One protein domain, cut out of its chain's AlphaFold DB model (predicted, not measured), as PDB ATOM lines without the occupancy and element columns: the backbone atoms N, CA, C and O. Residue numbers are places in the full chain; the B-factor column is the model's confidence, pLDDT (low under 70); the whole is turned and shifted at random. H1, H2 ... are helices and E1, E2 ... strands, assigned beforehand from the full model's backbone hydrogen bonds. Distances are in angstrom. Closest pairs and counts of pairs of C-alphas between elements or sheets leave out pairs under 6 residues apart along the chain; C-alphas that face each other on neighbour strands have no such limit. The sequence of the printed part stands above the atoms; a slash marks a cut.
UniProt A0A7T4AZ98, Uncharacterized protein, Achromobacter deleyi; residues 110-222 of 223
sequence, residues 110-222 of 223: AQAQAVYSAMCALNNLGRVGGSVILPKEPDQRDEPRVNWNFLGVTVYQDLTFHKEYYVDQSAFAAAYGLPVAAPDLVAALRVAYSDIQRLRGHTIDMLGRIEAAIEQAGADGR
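Overview. This is residues 110 to 222 of the 223 residues of an uncharacterized protein of Achromobacter deleyi (UniProt A0A7T4AZ98). A four-stranded sheet has H1 and H2 side by side over one face and its other face bare, while the helical hairpin of H3 and H4 lies beyond the E1 edge, H3 packing on H1. H1 is in the middle of the whole, and H4 reaches away from the sheet. The printed part has 113 residues, in the order H1 E1 E2 E3 E4 H2 H3 H4; its class is mixed, helices and strands. The antiparallel sheet runs E1 E2 E3 E4. The whole is compact, with a radius of gyration of the C-alphas of 13.9 A, yet elongated, spanning 48 by 28 by 21 A.

Along the chain. H1, residues 110 to 123, begins at C-alpha 110 (210.681, -43.029, 207.191) and is 20.0 A long. E1 is residues 130 to 133, E2 145 to 149, E3 152 to 157, 17.0 A, and E4 162 to 166. H2 is residues 169 to 176, H3 185 to 198, 19.9 A, and H4 204 to 220, 24.6 A, ending at C-alpha 220 (235.831, -25.623, 204.920).

Arrangement. The strands form a meander, each the antiparallel neighbour of the one before: N 132 and O 146 are 2.8 A apart, N 147 and O 154 2.9 A, N 155 and O 164 2.9 A, within hydrogen-bond range. H1 is over E1 and E2 at a height of 10.0 A; H2, on the same face, is over E4 at 8.6 A, making two layers, helices on one face of a sheet. H1 touches H2, closest C-alphas Ala 112 and Tyr 176 at 6.7 A. H1 touches H3, closest C-alphas Ser 117 and Ala 192 at 5.1 A. H3 and H4, a helical hairpin, touch at a shallow tilt of 25 degrees, opposite ways, closest C-alphas Leu 189 and Ile 210 at 6.3 A. H4 only grazes the sheet, with residues 205 to 206. In H1, H2, H3 and H4 every O i to N i+4 pair is within hydrogen-bond range.

Size, cuts and confidence. The C-alphas farthest apart, Thr 160 and Arg 222, are 48.5 A apart. The printed part has no cut; E1 to E2 is a long link of 11 residues. Mean pLDDT of the printed part is 74.3; 42 residues are under 70, among them 180 to 189 and 199 to 210.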
ATOM      1  N   ALA A 110     209.280 -42.900 207.589       79.69
ATOM      2  CA  ALA A 110     210.681 -43.029 207.191       79.69
ATOM      3  C   ALA A 110     211.012 -42.191 205.944       79.69
ATOM      4  O   ALA A 110     212.028 -41.498 205.918       79.69
ATOM      5  N   GLN A 111     210.137 -42.206 204.932       84.62
ATOM      6  CA  GLN A 111     210.282 -41.363 203.743       84.62
ATOM      7  C   GLN A 111     210.231 -39.876 204.117       84.62
ATOM      8  O   GLN A 111     211.104 -39.111 203.714       84.62
ATOM      9  N   ALA A 112     209.261 -39.470 204.938       86.50
ATOM     10  CA  ALA A 112     209.124 -38.089 205.384       86.50
ATOM     11  C   ALA A 112     210.340 -37.612 206.191       86.50
ATOM     12  O   ALA A 112     210.836 -36.513 205.946       86.50
ATOM     13  N   GLN A 113     210.867 -38.448 207.093       83.50
ATOM     14  CA  GLN A 113     212.093 -38.156 207.837       83.50
ATOM     15  C   GLN A 113     213.289 -37.959 206.898       83.50
ATOM     16  O   GLN A 113     214.032 -36.993 207.065       83.50
ATOM     17  N   ALA A 114     213.463 -38.820 205.890       81.06
ATOM     18  CA  ALA A 114     214.567 -38.705 204.937       81.06
ATOM     19  C   ALA A 114     214.486 -37.401 204.121       81.06
ATOM     20  O   ALA A 114     215.480 -36.682 203.986       81.06
ATOM     21  N   VAL A 115     213.289 -37.061 203.627       86.75
ATOM     22  CA  VAL A 115     213.049 -35.814 202.885       86.75
ATOM     23  C   VAL A 115     213.278 -34.593 203.774       86.75
ATOM     24  O   VAL A 115     213.948 -33.650 203.360       86.75
ATOM     25  N   TYR A 116     212.792 -34.620 205.016       86.44
ATOM     26  CA  TYR A 116     213.012 -33.543 205.978       86.44
ATOM     27  C   TYR A 116     214.490 -33.332 206.304       86.44
ATOM     28  O   TYR A 116     214.975 -32.203 206.230       86.44
ATOM     29  N   SER A 117     215.230 -34.408 206.588       79.12
ATOM     30  CA  SER A 117     216.676 -34.350 206.828       79.12
ATOM     31  C   SER A 117     217.417 -33.725 205.641       79.12
ATOM     32  O   SER A 117     218.323 -32.912 205.832       79.12
ATOM     33  N   ALA A 118     217.008 -34.044 204.411       78.69
ATOM     34  CA  ALA A 118     217.592 -33.447 203.217       78.69
ATOM     35  C   ALA A 118     217.240 -31.967 203.030       78.69
ATOM     36  O   ALA A 118     218.110 -31.188 202.642       78.69
ATOM     37  N   MET A 119     216.000 -31.561 203.326       83.44
ATOM     38  CA  MET A 119     215.607 -30.149 203.324       83.44
ATOM     39  C   MET A 119     216.446 -29.350 204.325       83.44
ATOM     40  O   MET A 119     217.029 -28.339 203.940       83.44
ATOM     41  N   CYS A 120     216.587 -29.841 205.565       79.69
ATOM     42  CA  CYS A 120     217.465 -29.246 206.579       79.69
ATOM     43  C   CYS A 120     218.893 -29.067 206.049       79.69
ATOM     44  O   CYS A 120     219.462 -27.978 206.125       79.69
ATOM     45  N   ALA A 121     219.467 -30.135 205.496       74.75
ATOM     46  CA  ALA A 121     220.841 -30.131 205.024       74.75
ATOM     47  C   ALA A 121     221.062 -29.157 203.856       74.75
ATOM     48  O   ALA A 121     222.044 -28.419 203.843       74.75
ATOM     49  N   LEU A 122     220.143 -29.118 202.889       73.88
ATOM     50  CA  LEU A 122     220.257 -28.253 201.714       73.88
ATOM     51  C   LEU A 122     219.992 -26.780 202.056       73.88
ATOM     52  O   LEU A 122     220.736 -25.912 201.594       73.88
ATOM     53  N   ASN A 123     219.018 -26.491 202.923       73.00
ATOM     54  CA  ASN A 123     218.753 -25.126 203.383       73.00
ATOM     55  C   ASN A 123     219.952 -24.540 204.148       73.00
ATOM     56  O   ASN A 123     220.301 -23.380 203.932       73.00
ATOM     57  N   ASN A 124     220.654 -25.352 204.948       69.25
ATOM     58  CA  ASN A 124     221.887 -24.939 205.631       69.25
ATOM     59  C   ASN A 124     223.046 -24.592 204.669       69.25
ATOM     60  O   ASN A 124     223.980 -23.904 205.068       69.25
ATOM     61  N   LEU A 125     222.983 -25.012 203.400       66.44
ATOM     62  CA  LEU A 125     223.951 -24.667 202.344       66.44
ATOM     63  C   LEU A 125     223.501 -23.465 201.494       66.44
ATOM     64  O   LEU A 125     224.063 -23.207 200.428       66.44
ATOM     65  N   GLY A 126     222.436 -22.766 201.901       67.94
ATOM     66  CA  GLY A 126     221.845 -21.664 201.137       67.94
ATOM     67  C   GLY A 126     221.066 -22.113 199.893       67.94
ATOM     68  O   GLY A 126     220.747 -21.291 199.032       67.94
ATOM     69  N   ARG A 127     220.749 -23.410 199.760       67.88
ATOM     70  CA  ARG A 127     219.892 -23.926 198.683       67.88
ATOM     71  C   ARG A 127     218.438 -23.824 199.125       67.88
ATOM     72  O   ARG A 127     218.006 -24.584 199.973       67.88
ATOM     73  N   VAL A 128     217.673 -22.940 198.495       68.31
ATOM     74  CA  VAL A 128     216.273 -22.652 198.867       68.31
ATOM     75  C   VAL A 128     215.258 -23.646 198.289       68.31
ATOM     76  O   VAL A 128     214.058 -23.401 198.373       68.31
ATOM     77  N   GLY A 129     215.706 -24.727 197.644       79.38
ATOM     78  CA  GLY A 129     214.808 -25.684 197.004       79.38
ATOM     79  C   GLY A 129     215.475 -26.946 196.464       79.38
ATOM     80  O   GLY A 129     216.697 -27.020 196.313       79.38
ATOM     81  N   GLY A 130     214.640 -27.931 196.141       81.06
ATOM     82  CA  GLY A 130     215.038 -29.223 195.606       81.06
ATOM     83  C   GLY A 130     213.851 -30.098 195.213       81.06
ATOM     84  O   GLY A 130     212.687 -29.716 195.339       81.06
ATOM     85  N   SER A 131     214.177 -31.266 194.674       83.62
ATOM     86  CA  SER A 131     213.217 -32.270 194.232       83.62
ATOM     87  C   SER A 131     213.755 -33.651 194.575       83.62
ATOM     88  O   SER A 131     214.961 -33.888 194.470       83.62
ATOM     89  N   VAL A 132     212.870 -34.549 194.990       81.50
ATOM     90  CA  VAL A 132     213.174 -35.953 195.244       81.50
ATOM     91  C   VAL A 132     212.047 -36.822 194.715       81.50
ATOM     92  O   VAL A 132     210.867 -36.559 194.943       81.50
ATOM     93  N   ILE A 133     212.433 -37.871 194.003       83.25
ATOM     94  CA  ILE A 133     211.540 -38.949 193.597       83.25
ATOM     95  C   ILE A 133     211.826 -40.094 194.553       83.25
ATOM     96  O   ILE A 133     212.953 -40.593 194.616       83.25
ATOM     97  N   LEU A 134     210.823 -40.456 195.341       80.06
ATOM     98  CA  LEU A 134     210.933 -41.539 196.293       80.06
ATOM     99  C   LEU A 134     210.553 -42.846 195.610       80.06
ATOM    100  O   LEU A 134     209.613 -42.879 194.814       80.06
ATOM    101  N   PRO A 135     211.254 -43.937 195.933       74.00
ATOM    102  CA  PRO A 135     210.895 -45.221 195.381       74.00
ATOM    103  C   PRO A 135     209.505 -45.639 195.838       74.00
ATOM    104  O   PRO A 135     209.119 -45.445 196.993       74.00
ATOM    105  N   LYS A 136     208.788 -46.257 194.909       72.19
ATOM    106  CA  LYS A 136     207.484 -46.855 195.141       72.19
ATOM    107  C   LYS A 136     207.609 -48.096 196.039       72.19
ATOM    108  O   LYS A 136     208.368 -49.016 195.727       72.19
ATOM    109  N   GLU A 137     206.831 -48.148 197.116       71.06
ATOM    110  CA  GLU A 137     206.636 -49.364 197.921       71.06
ATOM    111  C   GLU A 137     205.840 -50.431 197.131       71.06
ATOM    112  O   GLU A 137     205.099 -50.087 196.206       71.06
ATOM    113  N   PRO A 138     205.961 -51.738 197.449       67.44
ATOM    114  CA  PRO A 138     205.340 -52.818 196.670       67.44
ATOM    115  C   PRO A 138     203.825 -52.683 196.442       67.44
ATOM    116  O   PRO A 138     203.302 -53.178 195.442       67.44
ATOM    117  N   ASP A 139     203.126 -52.033 197.366       66.44
ATOM    118  CA  ASP A 139     201.684 -51.790 197.377       66.44
ATOM    119  C   ASP A 139     201.277 -50.423 196.804       66.44
ATOM    120  O   ASP A 139     200.114 -50.221 196.441       66.44
ATOM    121  N   GLN A 140     202.216 -49.488 196.657       66.56
ATOM    122  CA  GLN A 140     201.949 -48.187 196.056       66.56
ATOM    123  C   GLN A 140     201.712 -48.339 194.549       66.56
ATOM    124  O   GLN A 140     202.308 -49.181 193.884       66.56
ATOM    125  N   ARG A 141     200.824 -47.533 193.954       69.38
ATOM    126  CA  ARG A 141     200.602 -47.557 192.492       69.38
ATOM    127  C   ARG A 141     201.634 -46.737 191.725       69.38
ATOM    128  O   ARG A 141     201.971 -47.135 190.612       69.38
ATOM    129  N   ASP A 142     202.170 -45.695 192.350       78.19
ATOM    130  CA  ASP A 142     203.053 -44.697 191.745       78.19
ATOM    131  C   ASP A 142     204.155 -44.245 192.713       78.19
ATOM    132  O   ASP A 142     204.023 -44.422 193.925       78.19
ATOM    133  N   GLU A 143     205.222 -43.669 192.167       82.44
ATOM    134  CA  GLU A 143     206.351 -43.099 192.907       82.44
ATOM    135  C   GLU A 143     205.972 -41.732 193.498       82.44
ATOM    136  O   GLU A 143     205.628 -40.813 192.747       82.44
ATOM    137  N   PRO A 144     206.054 -41.543 194.826       86.94
ATOM    138  CA  PRO A 144     205.889 -40.224 195.415       86.94
ATOM    139  C   PRO A 144     206.977 -39.260 194.944       86.94
ATOM    140  O   PRO A 144     208.168 -39.577 194.956       86.94
ATOM    141  N   ARG A 145     206.580 -38.037 194.609       87.56
ATOM    142  CA  ARG A 145     207.494 -36.943 194.282       87.56
ATOM    143  C   ARG A 145     207.342 -35.843 195.311       87.56
ATOM    144  O   ARG A 145     206.225 -35.433 195.625       87.56
ATOM    145  N   VAL A 146     208.464 -35.350 195.821       89.94
ATOM    146  CA  VAL A 146     208.489 -34.189 196.708       89.94
ATOM    147  C   VAL A 146     209.312 -33.089 196.077       89.94
ATOM    148  O   VAL A 146     210.479 -33.282 195.757       89.94
ATOM    149  N   ASN A 147     208.704 -31.921 195.931       88.12
ATOM    150  CA  ASN A 147     209.372 -30.703 195.503       88.12
ATOM    151  C   ASN A 147     209.289 -29.691 196.634       88.12
ATOM    152  O   ASN A 147     208.224 -29.520 197.222       88.12
ATOM    153  N   TRP A 148     210.373 -28.978 196.908       89.69
ATOM    154  CA  TRP A 148     210.334 -27.841 197.815       89.69
ATOM    155  C   TRP A 148     211.072 -26.653 197.222       89.69
ATOM    156  O   TRP A 148     212.060 -26.804 196.502       89.69
ATOM    157  N   ASN A 149     210.572 -25.461 197.506       83.81
ATOM    158  CA  ASN A 149     211.213 -24.200 197.163       83.81
ATOM    159  C   ASN A 149     210.720 -23.093 198.119       83.81
ATOM    160  O   ASN A 149     210.077 -23.375 199.129       83.81
ATOM    161  N   PHE A 150     210.987 -21.828 197.790       79.88
ATOM    162  CA  PHE A 150     210.517 -20.672 198.565       79.88
ATOM    163  C   PHE A 150     208.982 -20.529 198.634       79.88
ATOM    164  O   PHE A 150     208.490 -19.746 199.437       79.88
ATOM    165  N   LEU A 151     208.230 -21.253 197.796       76.25
ATOM    166  CA  LEU A 151     206.767 -21.317 197.815       76.25
ATOM    167  C   LEU A 151     206.237 -22.462 198.689       76.25
ATOM    168  O   LEU A 151     205.026 -22.639 198.737       76.25
ATOM    169  N   GLY A 152     207.094 -23.260 199.330       82.88
ATOM    170  CA  GLY A 152     206.689 -24.352 200.219       82.88
ATOM    171  C   GLY A 152     207.088 -25.743 199.728       82.88
ATOM    172  O   GLY A 152     207.902 -25.895 198.814       82.88
ATOM    173  N   VAL A 153     206.522 -26.772 200.363       87.31
ATOM    174  CA  VAL A 153     206.764 -28.196 200.092       87.31
ATOM    175  C   VAL A 153     205.518 -28.806 199.460       87.31
ATOM    176  O   VAL A 153     204.421 -28.717 200.000       87.31
ATOM    177  N   THR A 154     205.679 -29.453 198.314       88.38
ATOM    178  CA  THR A 154     204.616 -30.175 197.614       88.38
ATOM    179  C   THR A 154     204.978 -31.647 197.539       88.38
ATOM    180  O   THR A 154     206.028 -31.984 196.994       88.38
ATOM    181  N   VAL A 155     204.097 -32.513 198.027       89.75
ATOM    182  CA  VAL A 155     204.180 -33.970 197.875       89.75
ATOM    183  C   VAL A 155     203.073 -34.403 196.926       89.75
ATOM    184  O   VAL A 155     201.939 -33.963 197.081       89.75
ATOM    185  N   TYR A 156     203.360 -35.239 195.939       86.31
ATOM    186  CA  TYR A 156     202.330 -35.709 195.018       86.31
ATOM    187  C   TYR A 156     202.623 -37.097 194.458       86.31
ATOM    188  O   TYR A 156     203.773 -37.529 194.388       86.31
ATOM    189  N   GLN A 157     201.552 -37.781 194.062       79.44
ATOM    190  CA  GLN A 157     201.556 -39.016 193.280       79.44
ATOM    191  C   GLN A 157     200.739 -38.766 192.010       79.44
ATOM    192  O   GLN A 157     199.534 -38.504 192.080       79.44
ATOM    193  N   ASP A 158     201.392 -38.831 190.853       70.38
ATOM    194  CA  ASP A 158     200.833 -38.414 189.565       70.38
ATOM    195  C   ASP A 158     199.652 -39.300 189.139       70.38
ATOM    196  O   ASP A 158     198.612 -38.796 188.715       70.38
ATOM    197  N   LEU A 159     199.764 -40.621 189.298       68.50
ATOM    198  CA  LEU A 159     198.727 -41.564 188.851       68.50
ATOM    199  C   LEU A 159     197.502 -41.623 189.769       68.50
ATOM    200  O   LEU A 159     196.453 -42.116 189.352       68.50
ATOM    201  N   THR A 160     197.628 -41.189 191.024       64.38
ATOM    202  CA  THR A 160     196.522 -41.214 191.994       64.38
ATOM    203  C   THR A 160     195.905 -39.838 192.216       64.38
ATOM    204  O   THR A 160     194.928 -39.743 192.952       64.38
ATOM    205  N   PHE A 161     196.456 -38.792 191.587       67.31
ATOM    206  CA  PHE A 161     196.074 -37.390 191.773       67.31
ATOM    207  C   PHE A 161     196.062 -36.938 193.246       67.31
ATOM    208  O   PHE A 161     195.457 -35.918 193.576       67.31
ATOM    209  N   HIS A 162     196.749 -37.664 194.136       76.56
ATOM    210  CA  HIS A 162     196.921 -37.243 195.520       76.56
ATOM    211  C   HIS A 162     198.034 -36.209 195.586       76.56
ATOM    212  O   HIS A 162     199.147 -36.438 195.108       76.56
ATOM    213  N   LYS A 163     197.726 -35.070 196.203       81.00
ATOM    214  CA  LYS A 163     198.653 -33.961 196.384       81.00
ATOM    215  C   LYS A 163     198.511 -33.403 197.791       81.00
ATOM    216  O   LYS A 163     197.410 -33.101 198.234       81.00
ATOM    217  N   GLU A 164     199.638 -33.226 198.459       86.56
ATOM    218  CA  GLU A 164     199.755 -32.508 199.720       86.56
ATOM    219  C   GLU A 164     200.597 -31.256 199.487       86.56
ATOM    220  O   GLU A 164     201.605 -31.286 198.771       86.56
ATOM    221  N   TYR A 165     200.195 -30.152 200.104       87.38
ATOM    222  CA  TYR A 165     200.931 -28.899 200.066       87.38
ATOM    223  C   TYR A 165     201.156 -28.386 201.484       87.38
ATOM    224  O   TYR A 165     200.260 -28.432 202.325       87.38
ATOM    225  N   TYR A 166     202.363 -27.889 201.726       85.88
ATOM    226  CA  TYR A 166     202.798 -27.326 202.991       85.88
ATOM    227  C   TYR A 166     203.468 -25.985 202.721       85.88
ATOM    228  O   TYR A 166     204.326 -25.885 201.845       85.88
ATOM    229  N   VAL A 167     203.091 -24.961 203.483       81.50
ATOM    230  CA  VAL A 167     203.563 -23.582 203.277       81.50
ATOM    231  C   VAL A 167     205.078 -23.431 203.452       81.50
ATOM    232  O   VAL A 167     205.698 -22.608 202.787       81.50
ATOM    233  N   ASP A 168     205.692 -24.259 204.297       81.50
ATOM    234  CA  ASP A 168     207.131 -24.275 204.533       81.50
ATOM    235  C   ASP A 168     207.614 -25.636 205.074       81.50
ATOM    236  O   ASP A 168     206.849 -26.592 205.252       81.50
ATOM    237  N   GLN A 169     208.923 -25.722 205.327       84.12
ATOM    238  CA  GLN A 169     209.571 -26.897 205.908       84.12
ATOM    239  C   GLN A 169     209.026 -27.241 207.310       84.12
ATOM    240  O   GLN A 169     208.925 -28.421 207.653       84.12
ATOM    241  N   SER A 170     208.677 -26.242 208.123       82.81
ATOM    242  CA  SER A 170     208.183 -26.439 209.491       82.81
ATOM    243  C   SER A 170     206.781 -27.044 209.489       82.81
ATOM    244  O   SER A 170     206.505 -27.971 210.249       82.81
ATOM    245  N   ALA A 171     205.912 -26.582 208.591       82.12
ATOM    246  CA  ALA A 171     204.580 -27.125 208.369       82.12
ATOM    247  C   ALA A 171     204.643 -28.576 207.872       82.12
ATOM    248  O   ALA A 171     203.884 -29.415 208.356       82.12
ATOM    249  N   PHE A 172     205.588 -28.901 206.982       87.25
ATOM    250  CA  PHE A 172     205.856 -30.288 206.591       87.25
ATOM    251  C   PHE A 172     206.293 -31.141 207.794       87.25
ATOM    252  O   PHE A 172     205.750 -32.222 208.020       87.25
ATOM    253  N   ALA A 173     207.232 -30.653 208.612       84.56
ATOM    254  CA  ALA A 173     207.702 -31.373 209.796       84.56
ATOM    255  C   ALA A 173     206.562 -31.659 210.781       84.56
ATOM    256  O   ALA A 173     206.371 -32.802 211.198       84.56
ATOM    257  N   ALA A 174     205.759 -30.641 211.094       81.75
ATOM    258  CA  ALA A 174     204.604 -30.758 211.976       81.75
ATOM    259  C   ALA A 174     203.557 -31.735 211.420       81.75
ATOM    260  O   ALA A 174     203.014 -32.565 212.151       81.75
ATOM    261  N   ALA A 175     203.310 -31.691 210.109       82.56
ATOM    262  CA  ALA A 175     202.358 -32.567 209.440       82.56
ATOM    263  C   ALA A 175     202.702 -34.058 209.577       82.56
ATOM    264  O   ALA A 175     201.770 -34.870 209.688       82.56
ATOM    265  N   TYR A 176     204.000 -34.376 209.592       82.31
ATOM    266  CA  TYR A 176     204.573 -35.721 209.685       82.31
ATOM    267  C   TYR A 176     205.104 -36.091 211.084       82.31
ATOM    268  O   TYR A 176     205.597 -37.201 211.266       82.31
ATOM    269  N   GLY A 177     204.982 -35.206 212.083       82.88
ATOM    270  CA  GLY A 177     205.434 -35.458 213.458       82.88
ATOM    271  C   GLY A 177     206.959 -35.516 213.622       82.88
ATOM    272  O   GLY A 177     207.457 -36.238 214.483       82.88
ATOM    273  N   LEU A 178     207.700 -34.794 212.780       81.75
ATOM    274  CA  LEU A 178     209.163 -34.815 212.736       81.75
ATOM    275  C   LEU A 178     209.771 -33.777 213.698       81.75
ATOM    276  O   LEU A 178     209.186 -32.713 213.917       81.75
ATOM    277  N   PRO A 179     210.961 -34.043 214.267       72.81
ATOM    278  CA  PRO A 179     211.623 -33.110 215.173       72.81
ATOM    279  C   PRO A 179     212.080 -31.836 214.442       72.81
ATOM    280  O   PRO A 179     212.815 -31.896 213.461       72.81
ATOM    281  N   VAL A 180     211.697 -30.665 214.961       60.53
ATOM    282  CA  VAL A 180     211.955 -29.345 214.338       60.53
ATOM    283  C   VAL A 180     213.422 -28.888 214.468       60.53
ATOM    284  O   VAL A 180     213.846 -27.947 213.806       60.53
ATOM    285  N   ALA A 181     214.235 -29.548 215.298       58.28
ATOM    286  CA  ALA A 181     215.612 -29.122 215.538       58.28
ATOM    287  C   ALA A 181     216.484 -29.249 214.274       58.28
ATOM    288  O   ALA A 181     216.601 -30.333 213.701       58.28
ATOM    289  N   ALA A 182     217.132 -28.148 213.876       52.69
ATOM    290  CA  ALA A 182     218.157 -28.151 212.839       52.69
ATOM    291  C   ALA A 182     219.395 -28.901 213.372       52.69
ATOM    292  O   ALA A 182     220.008 -28.438 214.339       52.69
ATOM    293  N   PRO A 183     219.765 -30.065 212.809       57.25
ATOM    294  CA  PRO A 183     220.958 -30.775 213.244       57.25
ATOM    295  C   PRO A 183     222.218 -30.031 212.778       57.25
ATOM    296  O   PRO A 183     222.170 -29.277 211.801       57.25
ATOM    297  N   ASP A 184     223.350 -30.274 213.449       68.69
ATOM    298  CA  ASP A 184     224.684 -29.921 212.939       68.69
ATOM    299  C   ASP A 184     224.784 -30.288 211.450       68.69
ATOM    300  O   ASP A 184     224.382 -31.386 211.075       68.69
ATOM    301  N   LEU A 185     225.269 -29.382 210.596       64.19
ATOM    302  CA  LEU A 185     225.187 -29.537 209.138       64.19
ATOM    303  C   LEU A 185     225.820 -30.851 208.647       64.19
ATOM    304  O   LEU A 185     225.237 -31.538 207.807       64.19
ATOM    305  N   VAL A 186     226.979 -31.233 209.188       67.38
ATOM    306  CA  VAL A 186     227.683 -32.461 208.789       67.38
ATOM    307  C   VAL A 186     226.964 -33.692 209.338       67.38
ATOM    308  O   VAL A 186     226.834 -34.697 208.634       67.38
ATOM    309  N   ALA A 187     226.450 -33.626 210.567       69.94
ATOM    310  CA  ALA A 187     225.610 -34.683 211.123       69.94
ATOM    311  C   ALA A 187     224.302 -34.851 210.327       69.94
ATOM    312  O   ALA A 187     223.931 -35.978 210.002       69.94
ATOM    313  N   ALA A 188     223.647 -33.751 209.949       66.50
ATOM    314  CA  ALA A 188     222.422 -33.717 209.157       66.50
ATOM    315  C   ALA A 188     222.639 -34.339 207.776       66.50
ATOM    316  O   ALA A 188     221.858 -35.190 207.357       66.50
ATOM    317  N   LEU A 189     223.728 -33.965 207.098       69.31
ATOM    318  CA  LEU A 189     224.093 -34.520 205.798       69.31
ATOM    319  C   LEU A 189     224.371 -36.027 205.874       69.31
ATOM    320  O   LEU A 189     223.894 -36.779 205.028       69.31
ATOM    321  N   ARG A 190     225.091 -36.493 206.902       71.75
ATOM    322  CA  ARG A 190     225.363 -37.929 207.106       71.75
ATOM    323  C   ARG A 190     224.097 -38.725 207.414       71.75
ATOM    324  O   ARG A 190     223.941 -39.830 206.899       71.75
ATOM    325  N   VAL A 191     223.202 -38.170 208.231       72.81
ATOM    326  CA  VAL A 191     221.895 -38.774 208.525       72.81
ATOM    327  C   VAL A 191     221.053 -38.839 207.254       72.81
ATOM    328  O   VAL A 191     220.601 -39.921 206.897       72.81
ATOM    329  N   ALA A 192     220.938 -37.736 206.506       71.62
ATOM    330  CA  ALA A 192     220.205 -37.693 205.243       71.62
ATOM    331  C   ALA A 192     220.752 -38.709 204.228       71.62
ATOM    332  O   ALA A 192     219.984 -39.468 203.642       71.62
ATOM    333  N   TYR A 193     222.077 -38.779 204.065       74.69
ATOM    334  CA  TYR A 193     222.728 -39.759 203.196       74.69
ATOM    335  C   TYR A 193     222.399 -41.196 203.620       74.69
ATOM    336  O   TYR A 193     221.984 -42.008 202.795       74.69
ATOM    337  N   SER A 194     222.524 -41.507 204.916       74.62
ATOM    338  CA  SER A 194     222.232 -42.842 205.440       74.62
ATOM    339  C   SER A 194     220.756 -43.223 205.302       74.62
ATOM    340  O   SER A 194     220.466 -44.375 204.985       74.62
ATOM    341  N   ASP A 195     219.834 -42.295 205.545       71.62
ATOM    342  CA  ASP A 195     218.395 -42.552 205.472       71.62
ATOM    343  C   ASP A 195     217.940 -42.743 204.022       71.62
ATOM    344  O   ASP A 195     217.196 -43.679 203.735       71.62
ATOM    345  N   ILE A 196     218.466 -41.945 203.088       69.69
ATOM    346  CA  ILE A 196     218.181 -42.099 201.655       69.69
ATOM    347  C   ILE A 196     218.770 -43.404 201.114       69.69
ATOM    348  O   ILE A 196     218.101 -44.103 200.356       69.69
ATOM    349  N   GLN A 197     219.982 -43.789 201.530       72.62
ATOM    350  CA  GLN A 197     220.566 -45.079 201.140       72.62
ATOM    351  C   GLN A 197     219.733 -46.281 201.597       72.62
ATOM    352  O   GLN A 197     219.737 -47.320 200.933       72.62
ATOM    353  N   ARG A 198     219.021 -46.164 202.725       70.94
ATOM    354  CA  ARG A 198     218.145 -47.228 203.239       70.94
ATOM    355  C   ARG A 198     216.840 -47.362 202.452       70.94
ATOM    356  O   ARG A 198     216.200 -48.408 202.553       70.94
ATOM    357  N   LEU A 199     216.457 -46.362 201.656       66.75
ATOM    358  CA  LEU A 199     215.308 -46.457 200.755       66.75
ATOM    359  C   LEU A 199     215.663 -47.350 199.551       66.75
ATOM    360  O   LEU A 199     216.667 -47.148 198.859       66.75
ATOM    361  N   ARG A 200     214.836 -48.368 199.284       58.59
ATOM    362  CA  ARG A 200     215.035 -49.303 198.162       58.59
ATOM    363  C   ARG A 200     214.779 -48.603 196.830       58.59
ATOM    364  O   ARG A 200     213.641 -48.272 196.580       58.59
ATOM    365  N   GLY A 201     215.772 -48.466 195.946       56.94
ATOM    366  CA  GLY A 201     215.568 -47.924 194.585       56.94
ATOM    367  C   GLY A 201     215.801 -46.414 194.434       56.94
ATOM    368  O   GLY A 201     215.208 -45.787 193.564       56.94
ATOM    369  N   HIS A 202     216.638 -45.825 195.290       59.84
ATOM    370  CA  HIS A 202     216.992 -44.402 195.277       59.84
ATOM    371  C   HIS A 202     217.535 -43.896 193.924       59.84
ATOM    372  O   HIS A 202     218.179 -44.627 193.170       59.84
ATOM    373  N   THR A 203     217.337 -42.605 193.645       57.34
ATOM    374  CA  THR A 203     217.914 -41.915 192.480       57.34
ATOM    375  C   THR A 203     219.271 -41.277 192.808       57.34
ATOM    376  O   THR A 203     219.470 -40.689 193.870       57.34
ATOM    377  N   ILE A 204     220.211 -41.380 191.861       57.66
ATOM    378  CA  ILE A 204     221.627 -40.984 191.999       57.66
ATOM    379  C   ILE A 204     221.808 -39.469 192.218       57.66
ATOM    380  O   ILE A 204     222.744 -39.058 192.902       57.66
ATOM    381  N   ASP A 205     220.906 -38.633 191.693       63.75
ATOM    382  CA  ASP A 205     221.065 -37.168 191.690       63.75
ATOM    383  C   ASP A 205     221.082 -36.556 193.104       63.75
ATOM    384  O   ASP A 205     221.900 -35.691 193.415       63.75
ATOM    385  N   MET A 206     220.237 -37.051 194.012       63.19
ATOM    386  CA  MET A 206     220.158 -36.525 195.377       63.19
ATOM    387  C   MET A 206     221.327 -36.988 196.252       63.19
ATOM    388  O   MET A 206     221.891 -36.187 196.998       63.19
ATOM    389  N   LEU A 207     221.723 -38.260 196.127       67.12
ATOM    390  CA  LEU A 207     222.899 -38.791 196.818       67.12
ATOM    391  C   LEU A 207     224.166 -38.061 196.373       67.12
ATOM    392  O   LEU A 207     224.938 -37.665 197.237       67.12
ATOM    393  N   GLY A 208     224.321 -37.782 195.075       68.50
ATOM    394  CA  GLY A 208     225.454 -37.007 194.564       68.50
ATOM    395  C   GLY A 208     225.497 -35.572 195.100       68.50
ATOM    396  O   GLY A 208     226.566 -35.063 195.421       68.50
ATOM    397  N   ARG A 209     224.341 -34.915 195.270       67.75
ATOM    398  CA  ARG A 209     224.277 -33.559 195.849       67.75
ATOM    399  C   ARG A 209     224.570 -33.540 197.348       67.75
ATOM    400  O   ARG A 209     225.211 -32.602 197.815       67.75
ATOM    401  N   ILE A 210     224.122 -34.553 198.091       69.00
ATOM    402  CA  ILE A 210     224.437 -34.701 199.519       69.00
ATOM    403  C   ILE A 210     225.911 -35.074 199.704       69.00
ATOM    404  O   ILE A 210     226.568 -34.522 200.577       69.00
ATOM    405  N   GLU A 211     226.453 -35.952 198.863       72.75
ATOM    406  CA  GLU A 211     227.864 -36.341 198.878       72.75
ATOM    407  C   GLU A 211     228.778 -35.146 198.580       72.75
ATOM    408  O   GLU A 211     229.645 -34.833 199.394       72.75
ATOM    409  N   ALA A 212     228.499 -34.385 197.516       73.19
ATOM    410  CA  ALA A 212     229.229 -33.152 197.208       73.19
ATOM    411  C   ALA A 212     229.150 -32.122 198.350       73.19
ATOM    412  O   ALA A 212     230.122 -31.429 198.647       73.19
ATOM    413  N   ALA A 213     228.003 -32.033 199.027       69.56
ATOM    414  CA  ALA A 213     227.842 -31.169 200.191       69.56
ATOM    415  C   ALA A 213     228.647 -31.644 201.416       69.56
ATOM    416  O   ALA A 213     229.190 -30.813 202.143       69.56
ATOM    417  N   ILE A 214     228.748 -32.959 201.645       70.75
ATOM    418  CA  ILE A 214     229.595 -33.541 202.700       70.75
ATOM    419  C   ILE A 214     231.068 -33.231 202.424       70.75
ATOM    420  O   ILE A 214     231.794 -32.854 203.346       70.75
ATOM    421  N   GLU A 215     231.507 -33.373 201.172       77.44
ATOM    422  CA  GLU A 215     232.878 -33.057 200.759       77.44
ATOM    423  C   GLU A 215     233.205 -31.576 200.967       77.44
ATOM    424  O   GLU A 215     234.232 -31.258 201.566       77.44
ATOM    425  N   GLN A 216     232.306 -30.679 200.547       72.06
ATOM    426  CA  GLN A 216     232.485 -29.236 200.692       72.06
ATOM    427  C   GLN A 216     232.552 -28.811 202.169       72.06
ATOM    428  O   GLN A 216     233.506 -28.155 202.579       72.06
ATOM    429  N   ALA A 217     231.608 -29.260 203.003       67.75
ATOM    430  CA  ALA A 217     231.607 -28.940 204.432       67.75
ATOM    431  C   ALA A 217     232.834 -29.513 205.176       67.75
ATOM    432  O   ALA A 217     233.307 -28.935 206.153       67.75
ATOM    433  N   GLY A 218     233.366 -30.654 204.722       65.62
ATOM    434  CA  GLY A 218     234.586 -31.253 205.266       65.62
ATOM    435  C   GLY A 218     235.889 -30.564 204.837       65.62
ATOM    436  O   GLY A 218     236.921 -30.798 205.478       65.62
ATOM    437  N   ALA A 219     235.856 -29.759 203.771       63.69
ATOM    438  CA  ALA A 219     236.976 -28.947 203.299       63.69
ATOM    439  C   ALA A 219     237.053 -27.605 204.049       63.69
ATOM    440  O   ALA A 219     238.127 -27.261 204.536       63.69
ATOM    441  N   ASP A 220     235.915 -26.929 204.242       58.75
ATOM    442  CA  ASP A 220     235.831 -25.623 204.920       58.75
ATOM    443  C   ASP A 220     236.203 -25.688 206.418       58.75
ATOM    444  O   ASP A 220     236.595 -24.693 207.017       58.75
ATOM    445  N   GLY A 221     236.118 -26.867 207.048       52.34
ATOM    446  CA  GLY A 221     236.517 -27.081 208.447       52.34
ATOM    447  C   GLY A 221     238.010 -27.371 208.676       52.34
ATOM    448  O   GLY A 221     238.378 -27.730 209.796       52.34
ATOM    449  N   ARG A 222     238.858 -27.314 207.636       50.19
ATOM    450  CA  ARG A 222     240.317 -27.554 207.724       50.19
ATOM    451  C   ARG A 222     241.178 -26.306 207.480       50.19
ATOM    452  O   ARG A 222     242.403 -26.446 207.461       50.19
TER     453      ARG A 222